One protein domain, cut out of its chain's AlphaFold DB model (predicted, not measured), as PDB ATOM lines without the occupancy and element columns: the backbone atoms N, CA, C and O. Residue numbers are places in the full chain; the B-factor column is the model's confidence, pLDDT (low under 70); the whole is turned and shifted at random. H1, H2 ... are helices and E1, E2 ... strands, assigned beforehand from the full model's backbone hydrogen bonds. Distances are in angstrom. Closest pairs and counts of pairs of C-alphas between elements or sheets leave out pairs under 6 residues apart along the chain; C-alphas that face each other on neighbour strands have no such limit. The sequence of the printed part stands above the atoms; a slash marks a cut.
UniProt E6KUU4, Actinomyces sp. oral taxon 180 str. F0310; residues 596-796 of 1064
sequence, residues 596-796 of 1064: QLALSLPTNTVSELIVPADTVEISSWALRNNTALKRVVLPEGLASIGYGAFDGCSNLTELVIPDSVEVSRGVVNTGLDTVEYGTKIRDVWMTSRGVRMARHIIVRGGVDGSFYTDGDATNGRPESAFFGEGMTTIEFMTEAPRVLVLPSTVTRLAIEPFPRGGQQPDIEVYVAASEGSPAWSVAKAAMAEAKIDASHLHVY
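What this domain is: This is residues 596 to 796 of the 1064 residues of a protein of Actinomyces sp. oral taxon 180 str. F0310 (UniProt E6KUU4). With little regular structure, this solenoid of stacked turns has parallel sheets E2 E4 E5 and E6 E8 E10 E12 E14 E15 along one wall and E1 E3 and E7 E9 E11 E13 along the other. H1 packs on E13 and E14 near one end. The 201 printed residues hold E1 to E14, H1, then E15, mostly strand, under half in named elements. It is compact, radius of gyration of the C-alphas 17.0 A, spans 51 by 31 by 20 A.

How they stand to each other: E1, residues 596 to 600, has parallel neighbour E3, residues 615 to 618: N 597 and O 617 are 2.9 A apart. H1, residues 774 to 785, runs along E14, residues 764 to 767, its height over the sheet 9.1 A. In H1 every O i to N i+4 pair is within hydrogen-bond range.

Where its parts are: E1 begins at C-alpha 596 (196.231, 186.912, 198.459) and H1, 16.8 A long, ends at C-alpha 785 (177.810, 149.772, 205.406).

The domain as a whole: The printed part has no cut; residues 753 to 761 have pLDDT under 70.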
ATOM      1  N   GLN A 596     196.454 188.247 198.992       96.38
ATOM      2  CA  GLN A 596     196.231 186.912 198.459       96.38
ATOM      3  C   GLN A 596     197.332 186.570 197.458       96.38
ATOM      4  O   GLN A 596     197.756 187.435 196.684       96.38
ATOM      5  N   LEU A 597     197.786 185.319 197.449       97.12
ATOM      6  CA  LEU A 597     198.625 184.792 196.375       97.12
ATOM      7  C   LEU A 597     197.703 184.370 195.230       97.12
ATOM      8  O   LEU A 597     197.032 183.344 195.324       97.12
ATOM      9  N   ALA A 598     197.662 185.177 194.170       95.62
ATOM     10  CA  ALA A 598     196.727 184.998 193.065       95.62
ATOM     11  C   ALA A 598     197.243 184.000 192.018       95.62
ATOM     12  O   ALA A 598     196.483 183.158 191.549       95.62
ATOM     13  N   LEU A 599     198.525 184.094 191.645       95.62
ATOM     14  CA  LEU A 599     199.138 183.231 190.630       95.62
ATOM     15  C   LEU A 599     200.667 183.227 190.753       95.62
ATOM     16  O   LEU A 599     201.290 184.274 190.664       95.62
ATOM     17  N   SER A 600     201.291 182.064 190.857       96.12
ATOM     18  CA  SER A 600     202.692 181.836 190.516       96.12
ATOM     19  C   SER A 600     202.764 181.379 189.068       96.12
ATOM     20  O   SER A 600     202.067 180.442 188.674       96.12
ATOM     21  N   LEU A 601     203.609 182.034 188.277       94.94
ATOM     22  CA  LEU A 601     203.773 181.720 186.860       94.94
ATOM     23  C   LEU A 601     204.061 180.219 186.649       94.94
ATOM     24  O   LEU A 601     204.904 179.671 187.358       94.94
ATOM     25  N   PRO A 602     203.438 179.545 185.663       89.88
ATOM     26  CA  PRO A 602     203.688 178.120 185.406       89.88
ATOM     27  C   PRO A 602     205.156 177.801 185.096       89.88
ATOM     28  O   PRO A 602     205.648 176.715 185.392       89.88
ATOM     29  N   THR A 603     205.874 178.770 184.525       93.50
ATOM     30  CA  THR A 603     207.299 178.665 184.182       93.50
ATOM     31  C   THR A 603     208.234 179.106 185.316       93.50
ATOM     32  O   THR A 603     209.450 179.166 185.116       93.50
ATOM     33  N   ASN A 604     207.704 179.437 186.500       93.62
ATOM     34  CA  ASN A 604     208.511 179.895 187.624       93.62
ATOM     35  C   ASN A 604     209.512 178.805 188.048       93.62
ATOM     36  O   ASN A 604     209.150 177.658 188.312       93.62
ATOM     37  N   THR A 605     210.794 179.168 188.109       94.19
ATOM     38  CA  THR A 605     211.900 178.245 188.409       94.19
ATOM     39  C   THR A 605     212.301 178.239 189.882       94.19
ATOM     40  O   THR A 605     213.315 177.638 190.241       94.19
ATOM     41  N   VAL A 606     211.562 178.947 190.739       93.62
ATOM     42  CA  VAL A 606     211.818 179.002 192.180       93.62
ATOM     43  C   VAL A 606     211.690 177.600 192.790       93.62
ATOM     44  O   VAL A 606     210.694 176.910 192.593       93.62
ATOM     45  N   SER A 607     212.712 177.172 193.540       94.31
ATOM     46  CA  SER A 607     212.712 175.879 194.241       94.31
ATOM     47  C   SER A 607     212.112 175.945 195.643       94.31
ATOM     48  O   SER A 607     211.667 174.928 196.173       94.31
ATOM     49  N   GLU A 608     212.125 177.126 196.254       94.38
ATOM     50  CA  GLU A 608     211.579 177.386 197.580       94.38
ATOM     51  C   GLU A 608     210.799 178.695 197.561       94.38
ATOM     52  O   GLU A 608     211.361 179.742 197.245       94.38
ATOM     53  N   LEU A 609     209.522 178.634 197.930       94.25
ATOM     54  CA  LEU A 609     208.673 179.813 198.033       94.25
ATOM     55  C   LEU A 609     208.346 180.114 199.494       94.25
ATOM     56  O   LEU A 609     207.718 179.308 200.182       94.25
ATOM     57  N   ILE A 610     208.725 181.310 199.937       92.50
ATOM     58  CA  ILE A 610     208.339 181.861 201.235       92.50
ATOM     59  C   ILE A 610     207.202 182.845 200.988       92.50
ATOM     60  O   ILE A 610     207.404 183.901 200.388       92.50
ATOM     61  N   VAL A 611     205.995 182.490 201.420       93.81
ATOM     62  CA  VAL A 611     204.816 183.335 201.220       93.81
ATOM     63  C   VAL A 611     204.828 184.487 202.246       93.81
ATOM     64  O   VAL A 611     205.052 184.233 203.432       93.81
ATOM     65  N   PRO A 612     204.604 185.754 201.833       92.81
ATOM     66  CA  PRO A 612     204.641 186.910 202.732       92.81
ATOM     67  C   PRO A 612     203.687 186.792 203.925       92.81
ATOM     68  O   PRO A 612     202.553 186.348 203.759       92.81
ATOM     69  N   ALA A 613     204.128 187.262 205.096       88.75
ATOM     70  CA  ALA A 613     203.444 187.088 206.383       88.75
ATOM     71  C   ALA A 613     202.005 187.635 206.453       88.75
ATOM     72  O   ALA A 613     201.207 187.145 207.239       88.75
ATOM     73  N   ASP A 614     201.663 188.641 205.647       91.19
ATOM     74  CA  ASP A 614     200.329 189.252 205.590       91.19
ATOM     75  C   ASP A 614     199.393 188.592 204.557       91.19
ATOM     76  O   ASP A 614     198.320 189.122 204.274       91.19
ATOM     77  N   THR A 615     199.795 187.455 203.974       96.19
ATOM     78  CA  THR A 615     198.971 186.689 203.030       96.19
ATOM     79  C   THR A 615     197.946 185.845 203.781       96.19
ATOM     80  O   THR A 615     198.319 184.954 204.539       96.19
ATOM     81  N   VAL A 616     196.658 186.084 203.531       97.06
ATOM     82  CA  VAL A 616     195.553 185.374 204.204       97.06
ATOM     83  C   VAL A 616     194.953 184.248 203.361       97.06
ATOM     84  O   VAL A 616     194.291 183.364 203.899       97.06
ATOM     85  N   GLU A 617     195.194 184.255 202.049       97.50
ATOM     86  CA  GLU A 617     194.617 183.296 201.105       97.50
ATOM     87  C   GLU A 617     195.617 182.909 200.008       97.50
ATOM     88  O   GLU A 617     196.307 183.760 199.436       97.50
ATOM     89  N   ILE A 618     195.652 181.617 199.681       97.50
ATOM     90  CA  ILE A 618     196.212 181.106 198.427       97.50
ATOM     91  C   ILE A 618     195.040 180.830 197.488       97.50
ATOM     92  O   ILE A 618     194.226 179.952 197.774       97.50
ATOM     93  N   SER A 619     194.936 181.565 196.383       95.38
ATOM     94  CA  SER A 619     193.796 181.443 195.474       95.38
ATOM     95  C   SER A 619     193.741 180.071 194.785       95.38
ATOM     96  O   SER A 619     194.722 179.323 194.717       95.38
ATOM     97  N   SER A 620     192.571 179.726 194.247       92.75
ATOM     98  CA  SER A 620     192.405 178.510 193.446       92.75
ATOM     99  C   SER A 620     193.391 178.487 192.275       92.75
ATOM    100  O   SER A 620     193.559 179.489 191.585       92.75
ATOM    101  N   TRP A 621     194.025 177.334 192.053       91.69
ATOM    102  CA  TRP A 621     195.040 177.102 191.015       91.69
ATOM    103  C   TRP A 621     196.305 177.965 191.100       91.69
ATOM    104  O   TRP A 621     197.110 177.940 190.169       91.69
ATOM    105  N   ALA A 622     196.515 178.706 192.193       94.75
ATOM    106  CA  ALA A 622     197.532 179.748 192.229       94.75
ATOM    107  C   ALA A 622     198.962 179.241 191.994       94.75
ATOM    108  O   ALA A 622     199.733 179.940 191.361       94.75
ATOM    109  N   LEU A 623     199.342 178.039 192.436       95.44
ATOM    110  CA  LEU A 623     200.670 177.459 192.184       95.44
ATOM    111  C   LEU A 623     200.627 176.272 191.217       95.44
ATOM    112  O   LEU A 623     201.568 175.480 191.162       95.44
ATOM    113  N   ARG A 624     199.549 176.125 190.441       92.50
ATOM    114  CA  ARG A 624     199.381 174.976 189.551       92.50
ATOM    115  C   ARG A 624     200.592 174.801 188.622       92.50
ATOM    116  O   ARG A 624     201.130 175.774 188.100       92.50
ATOM    117  N   ASN A 625     201.015 173.556 188.412       92.38
ATOM    118  CA  ASN A 625     202.119 173.154 187.530       92.38
ATOM    119  C   ASN A 625     203.488 173.797 187.835       92.38
ATOM    120  O   ASN A 625     204.395 173.702 187.009       92.38
ATOM    121  N   ASN A 626     203.695 174.388 189.017       94.25
ATOM    122  CA  ASN A 626     205.010 174.881 189.432       94.25
ATOM    123  C   ASN A 626     205.933 173.699 189.803       94.25
ATOM    124  O   ASN A 626     206.212 173.416 190.966       94.25
ATOM    125  N   THR A 627     206.407 172.970 188.791       94.44
ATOM    126  CA  THR A 627     207.174 171.722 188.955       94.44
ATOM    127  C   THR A 627     208.576 171.925 189.533       94.44
ATOM    128  O   THR A 627     209.184 170.958 189.981       94.44
ATOM    129  N   ALA A 628     209.108 173.150 189.553       95.00
ATOM    130  CA  ALA A 628     210.404 173.447 190.167       95.00
ATOM    131  C   ALA A 628     210.342 173.508 191.706       95.00
ATOM    132  O   ALA A 628     211.367 173.282 192.358       95.00
ATOM    133  N   LEU A 629     209.161 173.777 192.280       96.12
ATOM    134  CA  LEU A 629     208.980 173.932 193.722       96.12
ATOM    135  C   LEU A 629     209.253 172.618 194.455       96.12
ATOM    136  O   LEU A 629     208.672 171.582 194.142       96.12
ATOM    137  N   LYS A 630     210.114 172.694 195.471       96.75
ATOM    138  CA  LYS A 630     210.426 171.610 196.413       96.75
ATOM    139  C   LYS A 630     209.917 171.893 197.818       96.75
ATOM    140  O   LYS A 630     209.576 170.954 198.537       96.75
ATOM    141  N   ARG A 631     209.870 173.176 198.186       94.94
ATOM    142  CA  ARG A 631     209.477 173.656 199.508       94.94
ATOM    143  C   ARG A 631     208.571 174.875 199.402       94.94
ATOM    144  O   ARG A 631     208.862 175.794 198.637       94.94
ATOM    145  N   VAL A 632     207.506 174.901 200.198       96.06
ATOM    146  CA  VAL A 632     206.670 176.093 200.380       96.06
ATOM    147  C   VAL A 632     206.456 176.341 201.869       96.06
ATOM    148  O   VAL A 632     206.033 175.448 202.605       96.06
ATOM    149  N   VAL A 633     206.753 177.566 202.300       91.75
ATOM    150  CA  VAL A 633     206.539 178.035 203.671       91.75
ATOM    151  C   VAL A 633     205.355 178.991 203.667       91.75
ATOM    152  O   VAL A 633     205.426 180.075 203.082       91.75
ATOM    153  N   LEU A 634     204.263 178.566 204.299       94.69
ATOM    154  CA  LEU A 634     203.044 179.354 204.448       94.69
ATOM    155  C   LEU A 634     203.075 180.138 205.775       94.69
ATOM    156  O   LEU A 634     203.602 179.625 206.765       94.69
ATOM    157  N   PRO A 635     202.542 181.370 205.818       91.50
ATOM    158  CA  PRO A 635     202.619 182.220 206.998       91.50
ATOM    159  C   PRO A 635     201.529 181.899 208.022       91.50
ATOM    160  O   PRO A 635     200.384 181.619 207.664       91.50
ATOM    161  N   GLU A 636     201.855 182.042 209.305       89.44
ATOM    162  CA  GLU A 636     200.831 182.137 210.351       89.44
ATOM    163  C   GLU A 636     199.909 183.332 210.070       89.44
ATOM    164  O   GLU A 636     200.377 184.442 209.817       89.44
ATOM    165  N   GLY A 637     198.597 183.098 210.099       90.12
ATOM    166  CA  GLY A 637     197.571 184.050 209.656       90.12
ATOM    167  C   GLY A 637     196.934 183.695 208.308       90.12
ATOM    168  O   GLY A 637     195.879 184.242 207.985       90.12
ATOM    169  N   LEU A 638     197.504 182.742 207.559       97.06
ATOM    170  CA  LEU A 638     196.855 182.165 206.383       97.06
ATOM    171  C   LEU A 638     195.578 181.427 206.807       97.06
ATOM    172  O   LEU A 638     195.647 180.506 207.618       97.06
ATOM    173  N   ALA A 639     194.435 181.810 206.243       97.25
ATOM    174  CA  ALA A 639     193.129 181.240 206.561       97.25
ATOM    175  C   ALA A 639     192.696 180.163 205.556       97.25
ATOM    176  O   ALA A 639     192.070 179.176 205.947       97.25
ATOM    177  N   SER A 640     193.016 180.326 204.266       97.94
ATOM    178  CA  SER A 640     192.500 179.440 203.216       97.94
ATOM    179  C   SER A 640     193.507 179.070 202.124       97.94
ATOM    180  O   SER A 640     194.343 179.866 201.691       97.94
ATOM    181  N   ILE A 641     193.378 177.830 201.643       98.31
ATOM    182  CA  ILE A 641     194.033 177.296 200.446       98.31
ATOM    183  C   ILE A 641     192.935 176.893 199.455       98.31
ATOM    184  O   ILE A 641     192.145 175.981 199.716       98.31
ATOM    185  N   GLY A 642     192.886 177.585 198.319       96.19
ATOM    186  CA  GLY A 642     191.869 177.437 197.284       96.19
ATOM    187  C   GLY A 642     191.919 176.105 196.537       96.19
ATOM    188  O   GLY A 642     192.815 175.279 196.718       96.19
ATOM    189  N   TYR A 643     190.932 175.892 195.667       93.31
ATOM    190  CA  TYR A 643     190.790 174.647 194.916       93.31
ATOM    191  C   TYR A 643     191.971 174.428 193.963       93.31
ATOM    192  O   TYR A 643     192.350 175.337 193.227       93.31
ATOM    193  N   GLY A 644     192.575 173.237 193.987       92.00
ATOM    194  CA  GLY A 644     193.697 172.879 193.108       92.00
ATOM    195  C   GLY A 644     194.943 173.773 193.227       92.00
ATOM    196  O   GLY A 644     195.752 173.804 192.302       92.00
ATOM    197  N   ALA A 645     195.108 174.522 194.326       95.50
ATOM    198  CA  ALA A 645     196.175 175.516 194.473       95.50
ATOM    199  C   ALA A 645     197.590 174.963 194.220       95.50
ATOM    200  O   ALA A 645     198.414 175.684 193.672       95.50
ATOM    201  N   PHE A 646     197.858 173.697 194.564       96.12
ATOM    202  CA  PHE A 646     199.149 173.027 194.361       96.12
ATOM    203  C   PHE A 646     199.106 171.905 193.306       96.12
ATOM    204  O   PHE A 646     200.051 171.120 193.215       96.12
ATOM    205  N   ASP A 647     198.041 171.813 192.502       94.00
ATOM    206  CA  ASP A 647     197.907 170.764 191.485       94.00
ATOM    207  C   ASP A 647     199.106 170.769 190.516       94.00
ATOM    208  O   ASP A 647     199.495 171.809 189.992       94.00
ATOM    209  N   GLY A 648     199.738 169.619 190.293       93.44
ATOM    210  CA  GLY A 648     200.893 169.486 189.403       93.44
ATOM    211  C   GLY A 648     202.226 169.959 189.996       93.44
ATOM    212  O   GLY A 648     203.240 169.924 189.295       93.44
ATOM    213  N   CYS A 649     202.285 170.349 191.276       95.81
ATOM    214  CA  CYS A 649     203.538 170.622 191.998       95.81
ATOM    215  C   CYS A 649     204.277 169.314 192.353       95.81
ATOM    216  O   CYS A 649     204.500 168.987 193.520       95.81
ATOM    217  N   SER A 650     204.638 168.522 191.344       94.12
ATOM    218  CA  SER A 650     205.083 167.129 191.498       94.12
ATOM    219  C   SER A 650     206.386 166.941 192.287       94.12
ATOM    220  O   SER A 650     206.585 165.877 192.871       94.12
ATOM    221  N   ASN A 651     207.246 167.963 192.355       96.56
ATOM    222  CA  ASN A 651     208.490 167.941 193.134       96.56
ATOM    223  C   ASN A 651     208.357 168.560 194.536       96.56
ATOM    224  O   ASN A 651     209.338 168.564 195.279       96.56
ATOM    225  N   LEU A 652     207.169 169.050 194.918       97.81
ATOM    226  CA  LEU A 652     206.926 169.666 196.224       97.81
ATOM    227  C   LEU A 652     206.916 168.596 197.318       97.81
ATOM    228  O   LEU A 652     205.918 167.901 197.491       97.81
ATOM    229  N   THR A 653     208.018 168.458 198.049       95.56
ATOM    230  CA  THR A 653     208.196 167.439 199.096       95.56
ATOM    231  C   THR A 653     208.078 167.989 200.513       95.56
ATOM    232  O   THR A 653     207.918 167.204 201.443       95.56
ATOM    233  N   GLU A 654     208.131 169.310 200.685       92.12
ATOM    234  CA  GLU A 654     207.991 169.972 201.982       92.12
ATOM    235  C   GLU A 654     206.949 171.096 201.906       92.12
ATOM    236  O   GLU A 654     207.110 172.072 201.173       92.12
ATOM    237  N   LEU A 655     205.874 170.958 202.678       94.12
ATOM    238  CA  LEU A 655     204.835 171.969 202.827       94.12
ATOM    239  C   LEU A 655     204.474 172.064 204.307       94.12
ATOM    240  O   LEU A 655     203.971 171.100 204.882       94.12
ATOM    241  N   VAL A 656     204.727 173.223 204.909       84.62
ATOM    242  CA  VAL A 656     204.324 173.500 206.292       84.62
ATOM    243  C   VAL A 656     203.004 174.255 206.248       84.62
ATOM    244  O   VAL A 656     202.968 175.398 205.794       84.62
ATOM    245  N   ILE A 657     201.923 173.607 206.686       91.88
ATOM    246  CA  ILE A 657     200.598 174.227 206.787       91.88
ATOM    247  C   ILE A 657     200.421 174.743 208.227       91.88
ATOM    248  O   ILE A 657     200.457 173.933 209.155       91.88
ATOM    249  N   PRO A 658     200.270 176.064 208.434       89.44
ATOM    250  CA  PRO A 658     200.200 176.668 209.762       89.44
ATOM    251  C   PRO A 658     198.880 176.359 210.472       89.44
ATOM    252  O   PRO A 658     197.880 176.006 209.839       89.44
ATOM    253  N   ASP A 659     198.860 176.537 211.796       90.19
ATOM    254  CA  ASP A 659     197.668 176.259 212.612       90.19
ATOM    255  C   ASP A 659     196.499 177.200 212.290       90.19
ATOM    256  O   ASP A 659     195.342 176.858 212.515       90.19
ATOM    257  N   SER A 660     196.790 178.373 211.721       94.75
ATOM    258  CA  SER A 660     195.787 179.348 211.294       94.75
ATOM    259  C   SER A 660     194.870 178.887 210.158       94.75
ATOM    260  O   SER A 660     193.815 179.495 209.990       94.75
ATOM    261  N   VAL A 661     195.247 177.865 209.379       98.12
ATOM    262  CA  VAL A 661     194.466 177.444 208.205       98.12
ATOM    263  C   VAL A 661     193.150 176.809 208.640       98.12
ATOM    264  O   VAL A 661     193.120 175.846 209.402       98.12
ATOM    265  N   GLU A 662     192.058 177.330 208.094       98.38
ATOM    266  CA  GLU A 662     190.698 176.877 208.370       98.38
ATOM    267  C   GLU A 662     190.123 176.066 207.203       98.38
ATOM    268  O   GLU A 662     189.360 175.127 207.417       98.38
ATOM    269  N   VAL A 663     190.482 176.408 205.961       98.50
ATOM    270  CA  VAL A 663     189.962 175.750 204.752       98.50
ATOM    271  C   VAL A 663     191.104 175.354 203.823       98.50
ATOM    272  O   VAL A 663     191.937 176.186 203.473       98.50
ATOM    273  N   SER A 664     191.120 174.106 203.355       97.94
ATOM    274  CA  SER A 664     192.086 173.630 202.358       97.94
ATOM    275  C   SER A 664     191.423 172.771 201.291       97.94
ATOM    276  O   SER A 664     190.871 171.720 201.596       97.94
ATOM    277  N   ARG A 665     191.500 173.189 200.024       95.88
ATOM    278  CA  ARG A 665     190.874 172.481 198.887       95.88
ATOM    279  C   ARG A 665     191.837 172.158 197.742       95.88
ATOM    280  O   ARG A 665     191.403 171.815 196.643       95.88
ATOM    281  N   GLY A 666     193.142 172.326 197.955       88.06
ATOM    282  CA  GLY A 666     194.110 172.406 196.855       88.06
ATOM    283  C   GLY A 666     195.400 171.620 197.001       88.06
ATOM    284  O   GLY A 666     196.277 171.781 196.157       88.06
ATOM    285  N   VAL A 667     195.545 170.798 198.040       95.25
ATOM    286  CA  VAL A 667     196.796 170.078 198.329       95.25
ATOM    287  C   VAL A 667     196.727 168.650 197.776       95.25
ATOM    288  O   VAL A 667     196.661 167.672 198.515       95.25
ATOM    289  N   VAL A 668     196.712 168.534 196.447       93.56
ATOM    290  CA  VAL A 668     196.706 167.261 195.703       93.56
ATOM    291  C   VAL A 668     197.685 167.330 194.532       93.56
ATOM    292  O   VAL A 668     198.116 168.413 194.146       93.56
ATOM    293  N   ASN A 669     198.043 166.177 193.967       95.31
ATOM    294  CA  ASN A 669     198.973 166.052 192.844       95.31
ATOM    295  C   ASN A 669     200.368 166.653 193.111       95.31
ATOM    296  O   ASN A 669     200.985 167.269 192.238       95.31
ATOM    297  N   THR A 670     200.861 166.477 194.337       96.62
ATOM    298  CA  THR A 670     202.147 167.012 194.801       96.62
ATOM    299  C   THR A 670     203.200 165.922 195.018       96.62
ATOM    300  O   THR A 670     202.934 164.719 194.926       96.62
ATOM    301  N   GLY A 671     204.423 166.356 195.334       95.94
ATOM    302  CA  GLY A 671     205.530 165.516 195.790       95.94
ATOM    303  C   GLY A 671     205.345 164.895 197.189       95.94
ATOM    304  O   GLY A 671     206.070 163.953 197.525       95.94
ATOM    305  N   LEU A 672     204.378 165.373 197.981       96.00
ATOM    306  CA  LEU A 672     204.279 165.139 199.426       96.00
ATOM    307  C   LEU A 672     204.036 163.664 199.786       96.00
ATOM    308  O   LEU A 672     203.171 162.989 199.223       96.00
ATOM    309  N   ASP A 673     204.802 163.161 200.758       94.06
ATOM    310  CA  ASP A 673     204.548 161.860 201.396       94.06
ATOM    311  C   ASP A 673     203.469 161.971 202.479       94.06
ATOM    312  O   ASP A 673     202.558 161.146 202.560       94.06
ATOM    313  N   THR A 674     203.577 163.025 203.286       94.25
ATOM    314  CA  THR A 674     202.691 163.347 204.399       94.25
ATOM    315  C   THR A 674     202.185 164.771 204.232       94.25
ATOM    316  O   THR A 674     202.966 165.667 203.912       94.25
ATOM    317  N   VAL A 675     200.889 164.976 204.454       95.62
ATOM    318  CA  VAL A 675     200.294 166.304 204.613       95.62
ATOM    319  C   VAL A 675     199.784 166.433 206.041       95.62
ATOM    320  O   VAL A 675     199.087 165.546 206.535       95.62
ATOM    321  N   GLU A 676     200.162 167.519 206.707       94.62
ATOM    322  CA  GLU A 676     199.780 167.794 208.087       94.62
ATOM    323  C   GLU A 676     199.051 169.134 208.169       94.62
ATOM    324  O   GLU A 676     199.565 170.144 207.699       94.62
ATOM    325  N   TYR A 677     197.863 169.119 208.764       95.44
ATOM    326  CA  TYR A 677     197.013 170.273 209.024       95.44
ATOM    327  C   TYR A 677     196.912 170.539 210.527       95.44
ATOM    328  O   TYR A 677     196.923 169.600 211.328       95.44
ATOM    329  N   GLY A 678     196.769 171.815 210.896       91.38
ATOM    330  CA  GLY A 678     196.610 172.259 212.280       91.38
ATOM    331  C   GLY A 678     195.250 171.932 212.906       91.38
ATOM    332  O   GLY A 678     194.558 170.998 212.506       91.38
ATOM    333  N   THR A 679     194.890 172.697 213.933       92.88
ATOM    334  CA  THR A 679     193.725 172.458 214.803       92.88
ATOM    335  C   THR A 679     192.518 173.340 214.500       92.88
ATOM    336  O   THR A 679     191.430 173.077 215.009       92.88
ATOM    337  N   LYS A 680     192.664 174.370 213.657       96.12
ATOM    338  CA  LYS A 680     191.567 175.287 213.291       96.12
ATOM    339  C   LYS A 680     190.794 174.873 212.044       96.12
ATOM    340  O   LYS A 680     189.965 175.638 211.555       96.12
ATOM    341  N   ILE A 681     191.047 173.670 211.539       98.06
ATOM    342  CA  ILE A 681     190.424 173.172 210.319       98.06
ATOM    343  C   ILE A 681     188.904 173.128 210.465       98.06
ATOM    344  O   ILE A 681     188.352 172.548 211.396       98.06
ATOM    345  N   ARG A 682     188.234 173.729 209.489       98.50
ATOM    346  CA  ARG A 682     186.792 173.665 209.265       98.50
ATOM    347  C   ARG A 682     186.458 172.804 208.059       98.50
ATOM    348  O   ARG A 682     185.445 172.124 208.084       98.50
ATOM    349  N   ASP A 683     187.294 172.822 207.022       98.44
ATOM    350  CA  ASP A 683     187.041 172.073 205.790       98.44
ATOM    351  C   ASP A 683     188.344 171.662 205.091       98.44
ATOM    352  O   ASP A 683     189.179 172.505 204.758       98.44
ATOM    353  N   VAL A 684     188.506 170.365 204.833       98.19
ATOM    354  CA  VAL A 684     189.573 169.816 203.989       98.19
ATOM    355  C   VAL A 684     188.951 169.020 202.853       98.19
ATOM    356  O   VAL A 684     188.256 168.032 203.082       98.19
ATOM    357  N   TRP A 685     189.270 169.414 201.623       96.12
ATOM    358  CA  TRP A 685     188.845 168.742 200.404       96.12
ATOM    359  C   TRP A 685     190.061 168.284 199.594       96.12
ATOM    360  O   TRP A 685     190.875 169.096 199.147       96.12
ATOM    361  N   MET A 686     190.173 166.974 199.373       93.06
ATOM    362  CA  MET A 686     191.228 166.358 198.567       93.06
ATOM    363  C   MET A 686     190.622 165.539 197.414       93.06
ATOM    364  O   MET A 686     190.313 164.365 197.570       93.06
ATOM    365  N   THR A 687     190.423 166.142 196.238       88.38
ATOM    366  CA  THR A 687     189.944 165.409 195.046       88.38
ATOM    367  C   THR A 687     191.109 164.719 194.345       88.38
ATOM    368  O   THR A 687     191.985 165.396 193.805       88.38
ATOM    369  N   SER A 688     191.127 163.386 194.318       84.06
ATOM    370  CA  SER A 688     192.268 162.604 193.818       84.06
ATOM    371  C   SER A 688     192.074 161.991 192.426       84.06
ATOM    372  O   SER A 688     192.978 161.321 191.938       84.06
ATOM    373  N   ARG A 689     190.945 162.274 191.753       87.06
ATOM    374  CA  ARG A 689     190.544 161.773 190.419       87.06
ATOM    375  C   ARG A 689     191.685 161.768 189.381       87.06
ATOM    376  O   ARG A 689     191.871 162.741 188.654       87.06
ATOM    377  N   GLY A 690     192.409 160.654 189.267       88.00
ATOM    378  CA  GLY A 690     193.491 160.487 188.295       88.00
ATOM    379  C   GLY A 690     194.764 161.282 188.607       88.00
ATOM    380  O   GLY A 690     195.583 161.482 187.712       88.00
ATOM    381  N   VAL A 691     194.959 161.710 189.857       92.31
ATOM    382  CA  VAL A 691     196.158 162.434 190.308       92.31
ATOM    383  C   VAL A 691     196.810 161.759 191.514       92.31
ATOM    384  O   VAL A 691     196.287 160.793 192.068       92.31
ATOM    385  N   ARG A 692     198.014 162.192 191.901       92.94
ATOM    386  CA  ARG A 692     198.691 161.663 193.095       92.94
ATOM    387  C   ARG A 692     198.081 162.249 194.373       92.94
ATOM    388  O   ARG A 692     197.832 163.450 194.440       92.94
ATOM    389  N   MET A 693     197.923 161.432 195.411       91.62
ATOM    390  CA  MET A 693     197.541 161.876 196.755       91.62
ATOM    391  C   MET A 693     198.657 161.583 197.770       91.62
ATOM    392  O   MET A 693     199.441 160.647 197.586       91.62
ATOM    393  N   ALA A 694     198.754 162.382 198.838       94.19
ATOM    394  CA  ALA A 694     199.666 162.098 199.946       94.19
ATOM    395  C   ALA A 694     199.335 160.733 200.577       94.19
ATOM    396  O   ALA A 694     198.165 160.383 200.729       94.19
ATOM    397  N   ARG A 695     200.361 159.957 200.947       94.31
ATOM    398  CA  ARG A 695     200.166 158.620 201.539       94.31
ATOM    399  C   ARG A 695     199.695 158.693 202.984       94.31
ATOM    400  O   ARG A 695     198.993 157.796 203.435       94.31
ATOM    401  N   HIS A 696     200.086 159.747 203.693       96.12
ATOM    402  CA  HIS A 696     199.742 159.959 205.091       96.12
ATOM    403  C   HIS A 696     199.060 161.319 205.251       96.12
ATOM    404  O   HIS A 696     199.619 162.347 204.867       96.12
ATOM    405  N   ILE A 697     197.852 161.322 205.807       96.69
ATOM    406  CA  ILE A 697     197.056 162.530 206.041       96.69
ATOM    407  C   ILE A 697     196.930 162.725 207.550       96.69
ATOM    408  O   ILE A 697     196.486 161.824 208.255       96.69
ATOM    409  N   ILE A 698     197.327 163.887 208.059       96.88
ATOM    410  CA  ILE A 698     197.237 164.217 209.482       96.88
ATOM    411  C   ILE A 698     196.446 165.513 209.611       96.88
ATOM    412  O   ILE A 698     196.865 166.548 209.109       96.88
ATOM    413  N   VAL A 699     195.318 165.470 210.309       97.62
ATOM    414  CA  VAL A 699     194.567 166.655 210.730       97.62
ATOM    415  C   VAL A 699     194.607 166.694 212.249       97.62
ATOM    416  O   VAL A 699     194.015 165.839 212.908       97.62
ATOM    417  N   ARG A 700     195.363 167.635 212.824       93.25
ATOM    418  CA  ARG A 700     195.627 167.682 214.273       93.25
ATOM    419  C   ARG A 700     194.369 167.956 215.096       93.25
ATOM    420  O   ARG A 700     194.309 167.515 216.240       93.25
ATOM    421  N   GLY A 701     193.388 168.645 214.521       90.00
ATOM    422  CA  GLY A 701     192.078 168.900 215.112       90.00
ATOM    423  C   GLY A 701     191.224 169.785 214.210       90.00
ATOM    424  O   GLY A 701     191.647 170.133 213.109       90.00
ATOM    425  N   GLY A 702     190.037 170.160 214.674       94.50
ATOM    426  CA  GLY A 702     189.153 171.040 213.916       94.50
ATOM    427  C   GLY A 702     188.201 171.870 214.768       94.50
ATOM    428  O   GLY A 702     188.110 171.718 215.983       94.50
ATOM    429  N   VAL A 703     187.452 172.744 214.101       96.75
ATOM    430  CA  VAL A 703     186.341 173.511 214.674       96.75
ATOM    431  C   VAL A 703     185.103 173.192 213.849       96.75
ATOM    432  O   VAL A 703     184.900 173.790 212.794       96.75
ATOM    433  N   ASP A 704     184.315 172.215 214.308       97.00
ATOM    434  CA  ASP A 704     183.248 171.588 213.514       97.00
ATOM    435  C   ASP A 704     183.758 171.115 212.140       97.00
ATOM    436  O   ASP A 704     183.118 171.306 211.108       97.00
ATOM    437  N   GLY A 705     184.958 170.529 212.136       97.88
ATOM    438  CA  GLY A 705     185.718 170.284 210.920       97.88
ATOM    439  C   GLY A 705     185.175 169.144 210.058       97.88
ATOM    440  O   GLY A 705     184.815 168.076 210.570       97.88
ATOM    441  N   SER A 706     185.186 169.356 208.741       98.44
ATOM    442  CA  SER A 706     184.902 168.352 207.716       98.44
ATOM    443  C   SER A 706     186.152 167.923 206.953       98.44
ATOM    444  O   SER A 706     187.021 168.731 206.626       98.44
ATOM    445  N   PHE A 707     186.221 166.637 206.624       98.12
ATOM    446  CA  PHE A 707     187.162 166.083 205.659       98.12
ATOM    447  C   PHE A 707     186.402 165.339 204.565       98.12
ATOM    448  O   PHE A 707     185.562 164.492 204.867       98.12
ATOM    449  N   TYR A 708     186.733 165.629 203.309       96.12
ATOM    450  CA  TYR A 708     186.153 164.987 202.139       96.12
ATOM    451  C   TYR A 708     187.232 164.639 201.106       96.12
ATOM    452  O   TYR A 708     188.076 165.466 200.745       96.12
ATOM    453  N   THR A 709     187.166 163.423 200.568       92.31
ATOM    454  CA  THR A 709     188.006 162.976 199.450       92.31
ATOM    455  C   THR A 709     187.208 162.134 198.466       92.31
ATOM    456  O   THR A 709     186.335 161.369 198.872       92.31
ATOM    457  N   ASP A 710     187.533 162.238 197.175       88.75
ATOM    458  CA  ASP A 710     186.903 161.453 196.112       88.75
ATOM    459  C   ASP A 710     187.871 161.061 194.978       88.75
ATOM    460  O   ASP A 710     188.946 161.648 194.801       88.75
ATOM    461  N   GLY A 711     187.469 160.056 194.195       83.44
ATOM    462  CA  GLY A 711     188.182 159.598 192.998       83.44
ATOM    463  C   GLY A 711     189.384 158.686 193.258       83.44
ATOM    464  O   GLY A 711     189.851 158.562 194.383       83.44
ATOM    465  N   ASP A 712     189.880 158.048 192.196       83.12
ATOM    466  CA  ASP A 712     191.029 157.136 192.253       83.12
ATOM    467  C   ASP A 712     192.361 157.878 192.208       83.12
ATOM    468  O   ASP A 712     192.688 158.515 191.199       83.12
ATOM    469  N   ALA A 713     193.164 157.725 193.260       88.75
ATOM    470  CA  ALA A 713     194.535 158.209 193.282       88.75
ATOM    471  C   ALA A 713     195.460 157.313 192.437       88.75
ATOM    472  O   ALA A 713     195.452 156.085 192.532       88.75
ATOM    473  N   THR A 714     196.336 157.931 191.645       91.38
ATOM    474  CA  THR A 714     197.282 157.217 190.755       91.38
ATOM    475  C   THR A 714     198.317 156.372 191.492       91.38
ATOM    476  O   THR A 714     198.848 155.415 190.933       91.38
ATOM    477  N   ASN A 715     198.617 156.720 192.743       90.50
ATOM    478  CA  ASN A 715     199.556 156.006 193.603       90.50
ATOM    479  C   ASN A 715     198.871 154.999 194.542       90.50
ATOM    480  O   ASN A 715     199.511 154.538 195.487       90.50
ATOM    481  N   GLY A 716     197.612 154.649 194.264       87.12
ATOM    482  CA  GLY A 716     196.789 153.786 195.105       87.12
ATOM    483  C   GLY A 716     196.218 154.522 196.316       87.12
ATOM    484  O   GLY A 716     196.455 155.715 196.517       87.12
ATOM    485  N   ARG A 717     195.444 153.796 197.125       86.44
ATOM    486  CA  ARG A 717     194.828 154.347 198.336       86.44
ATOM    487  C   ARG A 717     195.861 154.820 199.369       86.44
ATOM    488  O   ARG A 717     196.973 154.288 199.409       86.44
ATOM    489  N   PRO A 718     195.497 155.776 200.240       91.75
ATOM    490  CA  PRO A 718     196.396 156.251 201.283       91.75
ATOM    491  C   PRO A 718     196.766 155.151 202.295       91.75
ATOM    492  O   PRO A 718     196.018 154.212 202.561       91.75
ATOM    493  N   GLU A 719     197.952 155.270 202.882       94.50
ATOM    494  CA  GLU A 719     198.458 154.339 203.895       94.50
ATOM    495  C   GLU A 719     197.872 154.664 205.274       94.50
ATOM    496  O   GLU A 719     197.519 153.759 206.027       94.50
ATOM    497  N   SER A 720     197.700 155.950 205.601       96.56
ATOM    498  CA  SER A 720     197.056 156.347 206.854       96.56
ATOM    499  C   SER A 720     196.326 157.685 206.777       96.56
ATOM    500  O   SER A 720     196.767 158.604 206.085       96.56
ATOM    501  N   ALA A 721     195.269 157.829 207.574       97.50
ATOM    502  CA  ALA A 721     194.694 159.123 207.917       97.50
ATOM    503  C   ALA A 721     194.435 159.226 209.425       97.50
ATOM    504  O   ALA A 721     193.856 158.323 210.027       97.50
ATOM    505  N   PHE A 722     194.860 160.334 210.027       97.94
ATOM    506  CA  PHE A 722     194.603 160.666 211.422       97.94
ATOM    507  C   PHE A 722     193.773 161.941 211.516       97.94
ATOM    508  O   PHE A 722     194.140 162.961 210.930       97.94
ATOM    509  N   PHE A 723     192.717 161.896 212.322       98.31
ATOM    510  CA  PHE A 723     191.862 163.036 212.620       98.31
ATOM    511  C   PHE A 723     191.797 163.259 214.132       98.31
ATOM    512  O   PHE A 723     191.401 162.371 214.886       98.31
ATOM    513  N   GLY A 724     192.210 164.446 214.570       95.62
ATOM    514  CA  GLY A 724     192.140 164.869 215.963       95.62
ATOM    515  C   GLY A 724     190.798 165.490 216.347       95.62
ATOM    516  O   GLY A 724     189.889 165.636 215.529       95.62
ATOM    517  N   GLU A 725     190.680 165.843 217.626       96.88
ATOM    518  CA  GLU A 725     189.441 166.356 218.217       96.88
ATOM    519  C   GLU A 725     188.920 167.615 217.512       96.88
ATOM    520  O   GLU A 725     189.680 168.455 217.029       96.88
ATOM    521  N   GLY A 726     187.594 167.732 217.459       95.44
ATOM    522  CA  GLY A 726     186.881 168.816 216.787       95.44
ATOM    523  C   GLY A 726     186.645 168.590 215.289       95.44
ATOM    524  O   GLY A 726     185.855 169.316 214.684       95.44
ATOM    525  N   MET A 727     187.231 167.542 214.699       98.50
ATOM    526  CA  MET A 727     186.744 166.983 213.435       98.50
ATOM    527  C   MET A 727     185.462 166.185 213.700       98.50
ATOM    528  O   MET A 727     185.429 165.313 214.576       98.50
ATOM    529  N   THR A 728     184.395 166.496 212.966       98.44
ATOM    530  CA  THR A 728     183.050 165.943 213.205       98.44
ATOM    531  C   THR A 728     182.537 165.122 212.027       98.44
ATOM    532  O   THR A 728     181.833 164.133 212.243       98.44
ATOM    533  N   THR A 729     182.917 165.491 210.800       98.62
ATOM    534  CA  THR A 729     182.488 164.829 209.560       98.62
ATOM    535  C   THR A 729     183.691 164.349 208.761       98.62
ATOM    536  O   THR A 729     184.567 165.140 208.421       98.62
ATOM    537  N   ILE A 730     183.740 163.056 208.448       98.50
ATOM    538  CA  ILE A 730     184.837 162.443 207.691       98.50
ATOM    539  C   ILE A 730     184.237 161.570 206.588       98.50
ATOM    540  O   ILE A 730     183.488 160.634 206.870       98.50
ATOM    541  N   GLU A 731     184.553 161.872 205.332       96.12
ATOM    542  CA  GLU A 731     183.979 161.195 204.168       96.12
ATOM    543  C   GLU A 731     185.062 160.746 203.185       96.12
ATOM    544  O   GLU A 731     185.768 161.558 202.580       96.12
ATOM    545  N   PHE A 732     185.163 159.432 203.002       92.44
ATOM    546  CA  PHE A 732     185.987 158.799 201.980       92.44
ATOM    547  C   PHE A 732     185.088 158.275 200.856       92.44
ATOM    548  O   PHE A 732     184.557 157.169 200.940       92.44
ATOM    549  N   MET A 733     184.948 159.064 199.787       89.56
ATOM    550  CA  MET A 733     184.268 158.692 198.533       89.56
ATOM    551  C   MET A 733     185.264 158.073 197.529       89.56
ATOM    552  O   MET A 733     185.312 158.407 196.342       89.56
ATOM    553  N   THR A 734     186.172 157.259 198.068       80.50
ATOM    554  CA  THR A 734     187.292 156.565 197.414       80.50
ATOM    555  C   THR A 734     187.730 155.405 198.321       80.50
ATOM    556  O   THR A 734     187.133 155.190 199.381       80.50
ATOM    557  N   GLU A 735     188.764 154.651 197.945       83.81
ATOM    558  CA  GLU A 735     189.386 153.669 198.838       83.81
ATOM    559  C   GLU A 735     189.860 154.346 200.136       83.81
ATOM    560  O   GLU A 735     190.669 155.280 200.120       83.81
ATOM    561  N   ALA A 736     189.354 153.869 201.275       88.81
ATOM    562  CA  ALA A 736     189.734 154.391 202.579       88.81
ATOM    563  C   ALA A 736     191.185 153.995 202.910       88.81
ATOM    564  O   ALA A 736     191.704 153.013 202.370       88.81
ATOM    565  N   PRO A 737     191.878 154.753 203.780       92.75
ATOM    566  CA  PRO A 737     193.261 154.457 204.121       92.75
ATOM    567  C   PRO A 737     193.393 153.107 204.827       92.75
ATOM    568  O   PRO A 737     192.469 152.670 205.507       92.75
ATOM    569  N   ARG A 738     194.571 152.474 204.745       93.25
ATOM    570  CA  ARG A 738     194.846 151.221 205.482       93.25
ATOM    571  C   ARG A 738     194.726 151.389 206.996       93.25
ATOM    572  O   ARG A 738     194.300 150.466 207.675       93.25
ATOM    573  N   VAL A 739     195.114 152.545 207.526       96.44
ATOM    574  CA  VAL A 739     194.966 152.887 208.945       96.44
ATOM    575  C   VAL A 739     194.166 154.177 209.067       96.44
ATOM    576  O   VAL A 739     194.602 155.224 208.589       96.44
ATOM    577  N   LEU A 740     193.014 154.120 209.730       97.50
ATOM    578  CA  LEU A 740     192.148 155.274 209.961       97.50
ATOM    579  C   LEU A 740     192.004 155.530 211.460       97.50
ATOM    580  O   LEU A 740     191.469 154.689 212.173       97.50
ATOM    581  N   VAL A 741     192.444 156.694 211.940       98.25
ATOM    582  CA  VAL A 741     192.252 157.115 213.336       98.25
ATOM    583  C   VAL A 741     191.220 158.234 213.403       98.25
ATOM    584  O   VAL A 741     191.390 159.279 212.776       98.25
ATOM    585  N   LEU A 742     190.158 158.001 214.172       98.50
ATOM    586  CA  LEU A 742     189.000 158.876 214.331       98.50
ATOM    587  C   LEU A 742     188.968 159.498 215.737       98.50
ATOM    588  O   LEU A 742     189.279 158.803 216.712       98.50
ATOM    589  N   PRO A 743     188.538 160.764 215.871       98.19
ATOM    590  CA  PRO A 743     188.446 161.436 217.160       98.19
ATOM    591  C   PRO A 743     187.180 161.043 217.922       98.19
ATOM    592  O   PRO A 743     186.240 160.472 217.364       98.19
ATOM    593  N   SER A 744     187.113 161.430 219.194       97.44
ATOM    594  CA  SER A 744     185.910 161.251 220.014       97.44
ATOM    595  C   SER A 744     184.734 162.131 219.560       97.44
ATOM    596  O   SER A 744     183.575 161.806 219.816       97.44
ATOM    597  N   THR A 745     185.024 163.225 218.849       98.00
ATOM    598  CA  THR A 745     184.042 164.187 218.326       98.00
ATOM    599  C   THR A 745     183.372 163.778 217.017       98.00
ATOM    600  O   THR A 745     182.506 164.513 216.541       98.00
ATOM    601  N   VAL A 746     183.746 162.648 216.402       98.44
ATOM    602  CA  VAL A 746     183.155 162.245 215.119       98.44
ATOM    603  C   VAL A 746     181.664 161.941 215.283       98.44
ATOM    604  O   VAL A 746     181.252 161.124 216.107       98.44
ATOM    605  N   THR A 747     180.838 162.607 214.480       98.19
ATOM    606  CA  THR A 747     179.381 162.408 214.447       98.19
ATOM    607  C   THR A 747     178.914 161.825 213.119       98.19
ATOM    608  O   THR A 747     177.844 161.219 213.062       98.19
ATOM    609  N   ARG A 748     179.731 161.944 212.065       97.88
ATOM    610  CA  ARG A 748     179.472 161.377 210.743       97.88
ATOM    611  C   ARG A 748     180.748 160.795 210.140       97.88
ATOM    612  O   ARG A 748     181.743 161.497 209.977       97.88
ATOM    613  N   LEU A 749     180.677 159.521 209.767       97.81
ATOM    614  CA  LEU A 749     181.697 158.822 208.996       97.81
ATOM    615  C   LEU A 749     181.034 158.176 207.783       97.81
ATOM    616  O   LEU A 749     180.059 157.446 207.945       97.81
ATOM    617  N   ALA A 750     181.574 158.421 206.594       94.94
ATOM    618  CA  ALA A 750     181.197 157.715 205.375       94.94
ATOM    619  C   ALA A 750     182.434 157.048 204.764       94.94
ATOM    620  O   ALA A 750     183.459 157.700 204.559       94.94
ATOM    621  N   ILE A 751     182.329 155.750 204.479       91.50
ATOM    622  CA  ILE A 751     183.351 154.961 203.783       91.50
ATOM    623  C   ILE A 751     182.664 154.311 202.586       91.50
ATOM    624  O   ILE A 751     181.811 153.440 202.758       91.50
ATOM    625  N   GLU A 752     182.999 154.737 201.369       82.38
ATOM    626  CA  GLU A 752     182.417 154.139 200.170       82.38
ATOM    627  C   GLU A 752     182.981 152.717 199.956       82.38
ATOM    628  O   GLU A 752     184.199 152.516 199.992       82.38
ATOM    629  N   PRO A 753     182.139 151.693 199.713       67.94
ATOM    630  CA  PRO A 753     182.622 150.375 199.314       67.94
ATOM    631  C   PRO A 753     183.226 150.470 197.906       67.94
ATOM    632  O   PRO A 753     182.492 150.492 196.918       67.94
ATOM    633  N   PHE A 754     184.554 150.554 197.820       57.62
ATOM    634  CA  PHE A 754     185.292 150.890 196.602       57.62
ATOM    635  C   PHE A 754     186.128 149.704 196.062       57.62
ATOM    636  O   PHE A 754     186.714 148.981 196.871       57.62
ATOM    637  N   PRO A 755     186.197 149.476 194.727       60.59
ATOM    638  CA  PRO A 755     185.332 150.062 193.692       60.59
ATOM    639  C   PRO A 755     183.877 149.681 193.969       60.59
ATOM    640  O   PRO A 755     183.661 148.620 194.543       60.59
ATOM    641  N   ARG A 756     182.894 150.522 193.602       55.34
ATOM    642  CA  ARG A 756     181.467 150.367 193.987       55.34
ATOM    643  C   ARG A 756     181.036 148.905 194.190       55.34
ATOM    644  O   ARG A 756     180.794 148.178 193.228       55.34
ATOM    645  N   GLY A 757     180.921 148.494 195.455       51.38
ATOM    646  CA  GLY A 757     180.492 147.150 195.866       51.38
ATOM    647  C   GLY A 757     181.601 146.152 196.245       51.38
ATOM    648  O   GLY A 757     181.256 145.043 196.669       51.38
ATOM    649  N   GLY A 758     182.878 146.530 196.131       57.16
ATOM    650  CA  GLY A 758     184.069 145.775 196.537       57.16
ATOM    651  C   GLY A 758     184.310 145.770 198.053       57.16
ATOM    652  O   GLY A 758     183.749 146.582 198.783       57.16
ATOM    653  N   GLN A 759     185.111 144.811 198.530       57.91
ATOM    654  CA  GLN A 759     185.520 144.699 199.938       57.91
ATOM    655  C   GLN A 759     186.876 145.380 200.159       57.91
ATOM    656  O   GLN A 759     187.765 145.244 199.321       57.91
ATOM    657  N   GLN A 760     187.053 146.026 201.317       69.69
ATOM    658  CA  GLN A 760     188.329 146.588 201.785       69.69
ATOM    659  C   GLN A 760     188.822 145.792 203.017       69.69
ATOM    660  O   GLN A 760     188.650 146.250 204.140       69.69
ATOM    661  N   PRO A 761     189.350 144.561 202.855       64.19
ATOM    662  CA  PRO A 761     189.518 143.607 203.962       64.19
ATOM    663  C   PRO A 761     190.710 143.882 204.898       64.19
ATOM    664  O   PRO A 761     190.955 143.098 205.805       64.19
ATOM    665  N   ASP A 762     191.491 144.932 204.656       81.56
ATOM    666  CA  ASP A 762     192.754 145.218 205.351       81.56
ATOM    667  C   ASP A 762     192.864 146.675 205.835       81.56
ATOM    668  O   ASP A 762     193.968 147.203 205.981       81.56
ATOM    669  N   ILE A 763     191.719 147.324 206.054       91.12
ATOM    670  CA  ILE A 763     191.628 148.585 206.798       91.12
ATOM    671  C   ILE A 763     191.569 148.299 208.297       91.12
ATOM    672  O   ILE A 763     190.788 147.462 208.724       91.12
ATOM    673  N   GLU A 764     192.341 149.039 209.088       95.19
ATOM    674  CA  GLU A 764     192.280 149.065 210.550       95.19
ATOM    675  C   GLU A 764     191.747 150.429 211.012       95.19
ATOM    676  O   GLU A 764     192.345 151.474 210.731       95.19
ATOM    677  N   VAL A 765     190.615 150.425 211.719       96.81
ATOM    678  CA  VAL A 765     189.934 151.631 212.204       96.81
ATOM    679  C   VAL A 765     190.125 151.756 213.710       96.81
ATOM    680  O   VAL A 765     189.764 150.870 214.477       96.81
ATOM    681  N   TYR A 766     190.653 152.891 214.147       97.75
ATOM    682  CA  TYR A 766     190.899 153.217 215.543       97.75
ATOM    683  C   TYR A 766     190.028 154.406 215.959       97.75
ATOM    684  O   TYR A 766     189.988 155.412 215.256       97.75
ATOM    685  N   VAL A 767     189.354 154.327 217.107       98.06
ATOM    686  CA  VAL A 767     188.495 155.412 217.622       98.06
ATOM    687  C   VAL A 767     189.010 155.890 218.971       98.06
ATOM    688  O   VAL A 767     189.127 155.092 219.898       98.06
ATOM    689  N   ALA A 768     189.272 157.191 219.113       95.94
ATOM    690  CA  ALA A 768     189.730 157.831 220.355       95.94
ATOM    691  C   ALA A 768     188.620 157.969 221.416       95.94
ATOM    692  O   ALA A 768     188.473 158.995 222.072       95.94
ATOM    693  N   ALA A 769     187.803 156.932 221.576       94.44
ATOM    694  CA  ALA A 769     186.735 156.852 222.554       94.44
ATOM    695  C   ALA A 769     186.532 155.395 222.979       94.44
ATOM    696  O   ALA A 769     186.820 154.463 222.229       94.44
ATOM    697  N   SER A 770     186.008 155.192 224.186       94.56
ATOM    698  CA  SER A 770     185.719 153.853 224.698       94.56
ATOM    699  C   SER A 770     184.681 153.123 223.839       94.56
ATOM    700  O   SER A 770     183.801 153.750 223.232       94.56
ATOM    701  N   GLU A 771     184.727 151.790 223.858       95.62
ATOM    702  CA  GLU A 771     183.700 150.952 223.235       95.62
ATOM    703  C   GLU A 771     182.294 151.345 223.716       95.62
ATOM    704  O   GLU A 771     182.065 151.598 224.901       95.62
ATOM    705  N   GLY A 772     181.343 151.425 222.781       93.00
ATOM    706  CA  GLY A 772     179.955 151.808 223.068       93.00
ATOM    707  C   GLY A 772     179.692 153.316 223.177       93.00
ATOM    708  O   GLY A 772     178.544 153.709 223.380       93.00
ATOM    709  N   SER A 773     180.709 154.165 223.015       97.81
ATOM    710  CA  SER A 773     180.524 155.616 222.865       97.81
ATOM    711  C   SER A 773     179.788 155.984 221.560       97.81
ATOM    712  O   SER A 773     179.769 155.184 220.618       97.81
ATOM    713  N   PRO A 774     179.220 157.203 221.442       97.94
ATOM    714  CA  PRO A 774     178.599 157.661 220.195       97.94
ATOM    715  C   PRO A 774     179.536 157.580 218.979       97.94
ATOM    716  O   PRO A 774     179.141 157.040 217.948       97.94
ATOM    717  N   ALA A 775     180.791 158.023 219.119       97.19
ATOM    718  CA  ALA A 775     181.812 157.931 218.072       97.19
ATOM    719  C   ALA A 775     182.094 156.478 217.652       97.19
ATOM    720  O   ALA A 775     182.165 156.171 216.461       97.19
ATOM    721  N   TRP A 776     182.178 155.558 218.620       98.19
ATOM    722  CA  TRP A 776     182.331 154.127 218.351       98.19
ATOM    723  C   TRP A 776     181.149 153.564 217.553       98.19
ATOM    724  O   TRP A 776     181.336 152.807 216.600       98.19
ATOM    725  N   SER A 777     179.920 153.940 217.919       97.88
ATOM    726  CA  SER A 777     178.713 153.536 217.194       97.88
ATOM    727  C   SER A 777     178.687 154.068 215.760       97.88
ATOM    728  O   SER A 777     178.313 153.316 214.861       97.88
ATOM    729  N   VAL A 778     179.116 155.316 215.539       98.06
ATOM    730  CA  VAL A 778     179.249 155.916 214.199       98.06
ATOM    731  C   VAL A 778     180.254 155.129 213.354       98.06
ATOM    732  O   VAL A 778     179.916 154.699 212.252       98.06
ATOM    733  N   ALA A 779     181.452 154.868 213.887       97.56
ATOM    734  CA  ALA A 779     182.486 154.113 213.181       97.56
ATOM    735  C   ALA A 779     182.021 152.693 212.820       97.56
ATOM    736  O   ALA A 779     182.111 152.272 211.668       97.56
ATOM    737  N   LYS A 780     181.436 151.979 213.790       97.00
ATOM    738  CA  LYS A 780     180.918 150.621 213.596       97.00
ATOM    739  C   LYS A 780     179.812 150.558 212.537       97.00
ATOM    740  O   LYS A 780     179.769 149.601 211.767       97.00
ATOM    741  N   ALA A 781     178.919 151.549 212.503       96.12
ATOM    742  CA  ALA A 781     177.849 151.617 211.509       96.12
ATOM    743  C   ALA A 781     178.403 151.836 210.091       96.12
ATOM    744  O   ALA A 781     178.041 151.092 209.180       96.12
ATOM    745  N   ALA A 782     179.328 152.785 209.924       94.75
ATOM    746  CA  ALA A 782     179.960 153.062 208.634       94.75
ATOM    747  C   ALA A 782     180.782 151.867 208.116       94.75
ATOM    748  O   ALA A 782     180.712 151.532 206.936       94.75
ATOM    749  N   MET A 783     181.507 151.168 208.997       93.19
ATOM    750  CA  MET A 783     182.218 149.933 208.640       93.19
ATOM    751  C   MET A 783     181.262 148.840 208.151       93.19
ATOM    752  O   MET A 783     181.546 148.184 207.149       93.19
ATOM    753  N   ALA A 784     180.112 148.663 208.809       91.31
ATOM    754  CA  ALA A 784     179.110 147.685 208.386       91.31
ATOM    755  C   ALA A 784     178.524 148.018 207.001       91.31
ATOM    756  O   ALA A 784     178.356 147.117 206.177       91.31
ATOM    757  N   GLU A 785     178.262 149.299 206.721       89.50
ATOM    758  CA  GLU A 785     177.810 149.772 205.406       89.50
ATOM    759  C   GLU A 785     178.865 149.525 204.312       89.50
ATOM    760  O   GLU A 785     178.542 149.041 203.225       89.50
ATOM    761  N   ALA A 786     180.140 149.739 204.641       87.88
ATOM    762  CA  ALA A 786     181.283 149.456 203.776       87.88
ATOM    763  C   ALA A 786     181.665 147.962 203.689       87.88
ATOM    764  O   ALA A 786     182.620 147.613 202.995       87.88
ATOM    765  N   LYS A 787     180.926 147.063 204.359       88.12
ATOM    766  CA  LYS A 787     181.197 145.611 204.442       88.12
ATOM    767  C   LYS A 787     182.570 145.261 205.043       88.12
ATOM    768  O   LYS A 787     183.190 144.279 204.628       88.12
ATOM    769  N   ILE A 788     183.028 146.045 206.014       88.88
ATOM    770  CA  ILE A 788     184.250 145.814 206.791       88.88
ATOM    771  C   ILE A 788     183.884 145.067 208.084       88.88
ATOM    772  O   ILE A 788     182.896 145.398 208.743       88.88
ATOM    773  N   ASP A 789     184.668 144.048 208.447       90.31
ATOM    774  CA  ASP A 789     184.442 143.264 209.665       90.31
ATOM    775  C   ASP A 789     184.768 144.082 210.930       90.31
ATOM    776  O   ASP A 789     185.740 144.835 210.979       90.31
ATOM    777  N   ALA A 790     183.958 143.925 211.981       91.06
ATOM    778  CA  ALA A 790     184.131 144.664 213.230       91.06
ATOM    779  C   ALA A 790     185.411 144.289 214.005       91.06
ATOM    780  O   ALA A 790     185.787 145.022 214.912       91.06
ATOM    781  N   SER A 791     186.083 143.181 213.666       92.75
ATOM    782  CA  SER A 791     187.396 142.808 214.219       92.75
ATOM    783  C   SER A 791     188.522 143.779 213.854       92.75
ATOM    784  O   SER A 791     189.555 143.778 214.520       92.75
ATOM    785  N   HIS A 792     188.299 144.638 212.860       93.50
ATOM    786  CA  HIS A 792     189.208 145.715 212.476       93.50
ATOM    787  C   HIS A 792     188.918 147.051 213.186       93.50
ATOM    788  O   HIS A 792     189.485 148.079 212.818       93.50
ATOM    789  N   LEU A 793     187.994 147.075 214.157       96.00
ATOM    790  CA  LEU A 793     187.656 148.264 214.940       96.00
ATOM    791  C   LEU A 793     188.308 148.197 216.324       96.00
ATOM    792  O   LEU A 793     188.019 147.294 217.110       96.00
ATOM    793  N   HIS A 794     189.127 149.195 216.648       96.31
ATOM    794  CA  HIS A 794     189.950 149.236 217.857       96.31
ATOM    795  C   HIS A 794     189.764 150.536 218.635       96.31
ATOM    796  O   HIS A 794     189.490 151.597 218.069       96.31
ATOM    797  N   VAL A 795     189.974 150.487 219.951       96.12
ATOM    798  CA  VAL A 795     190.080 151.703 220.771       96.12
ATOM    799  C   VAL A 795     191.454 152.336 220.543       96.12
ATOM    800  O   VAL A 795     192.482 151.666 220.637       96.12
ATOM    801  N   TYR A 796     191.483 153.638 220.263       95.19
ATOM    802  CA  TYR A 796     192.709 154.422 220.162       95.19
ATOM    803  C   TYR A 796     193.065 155.033 221.517       95.19
ATOM    804  O   TYR A 796     192.383 155.935 222.000       95.19
TER     805      TYR A 796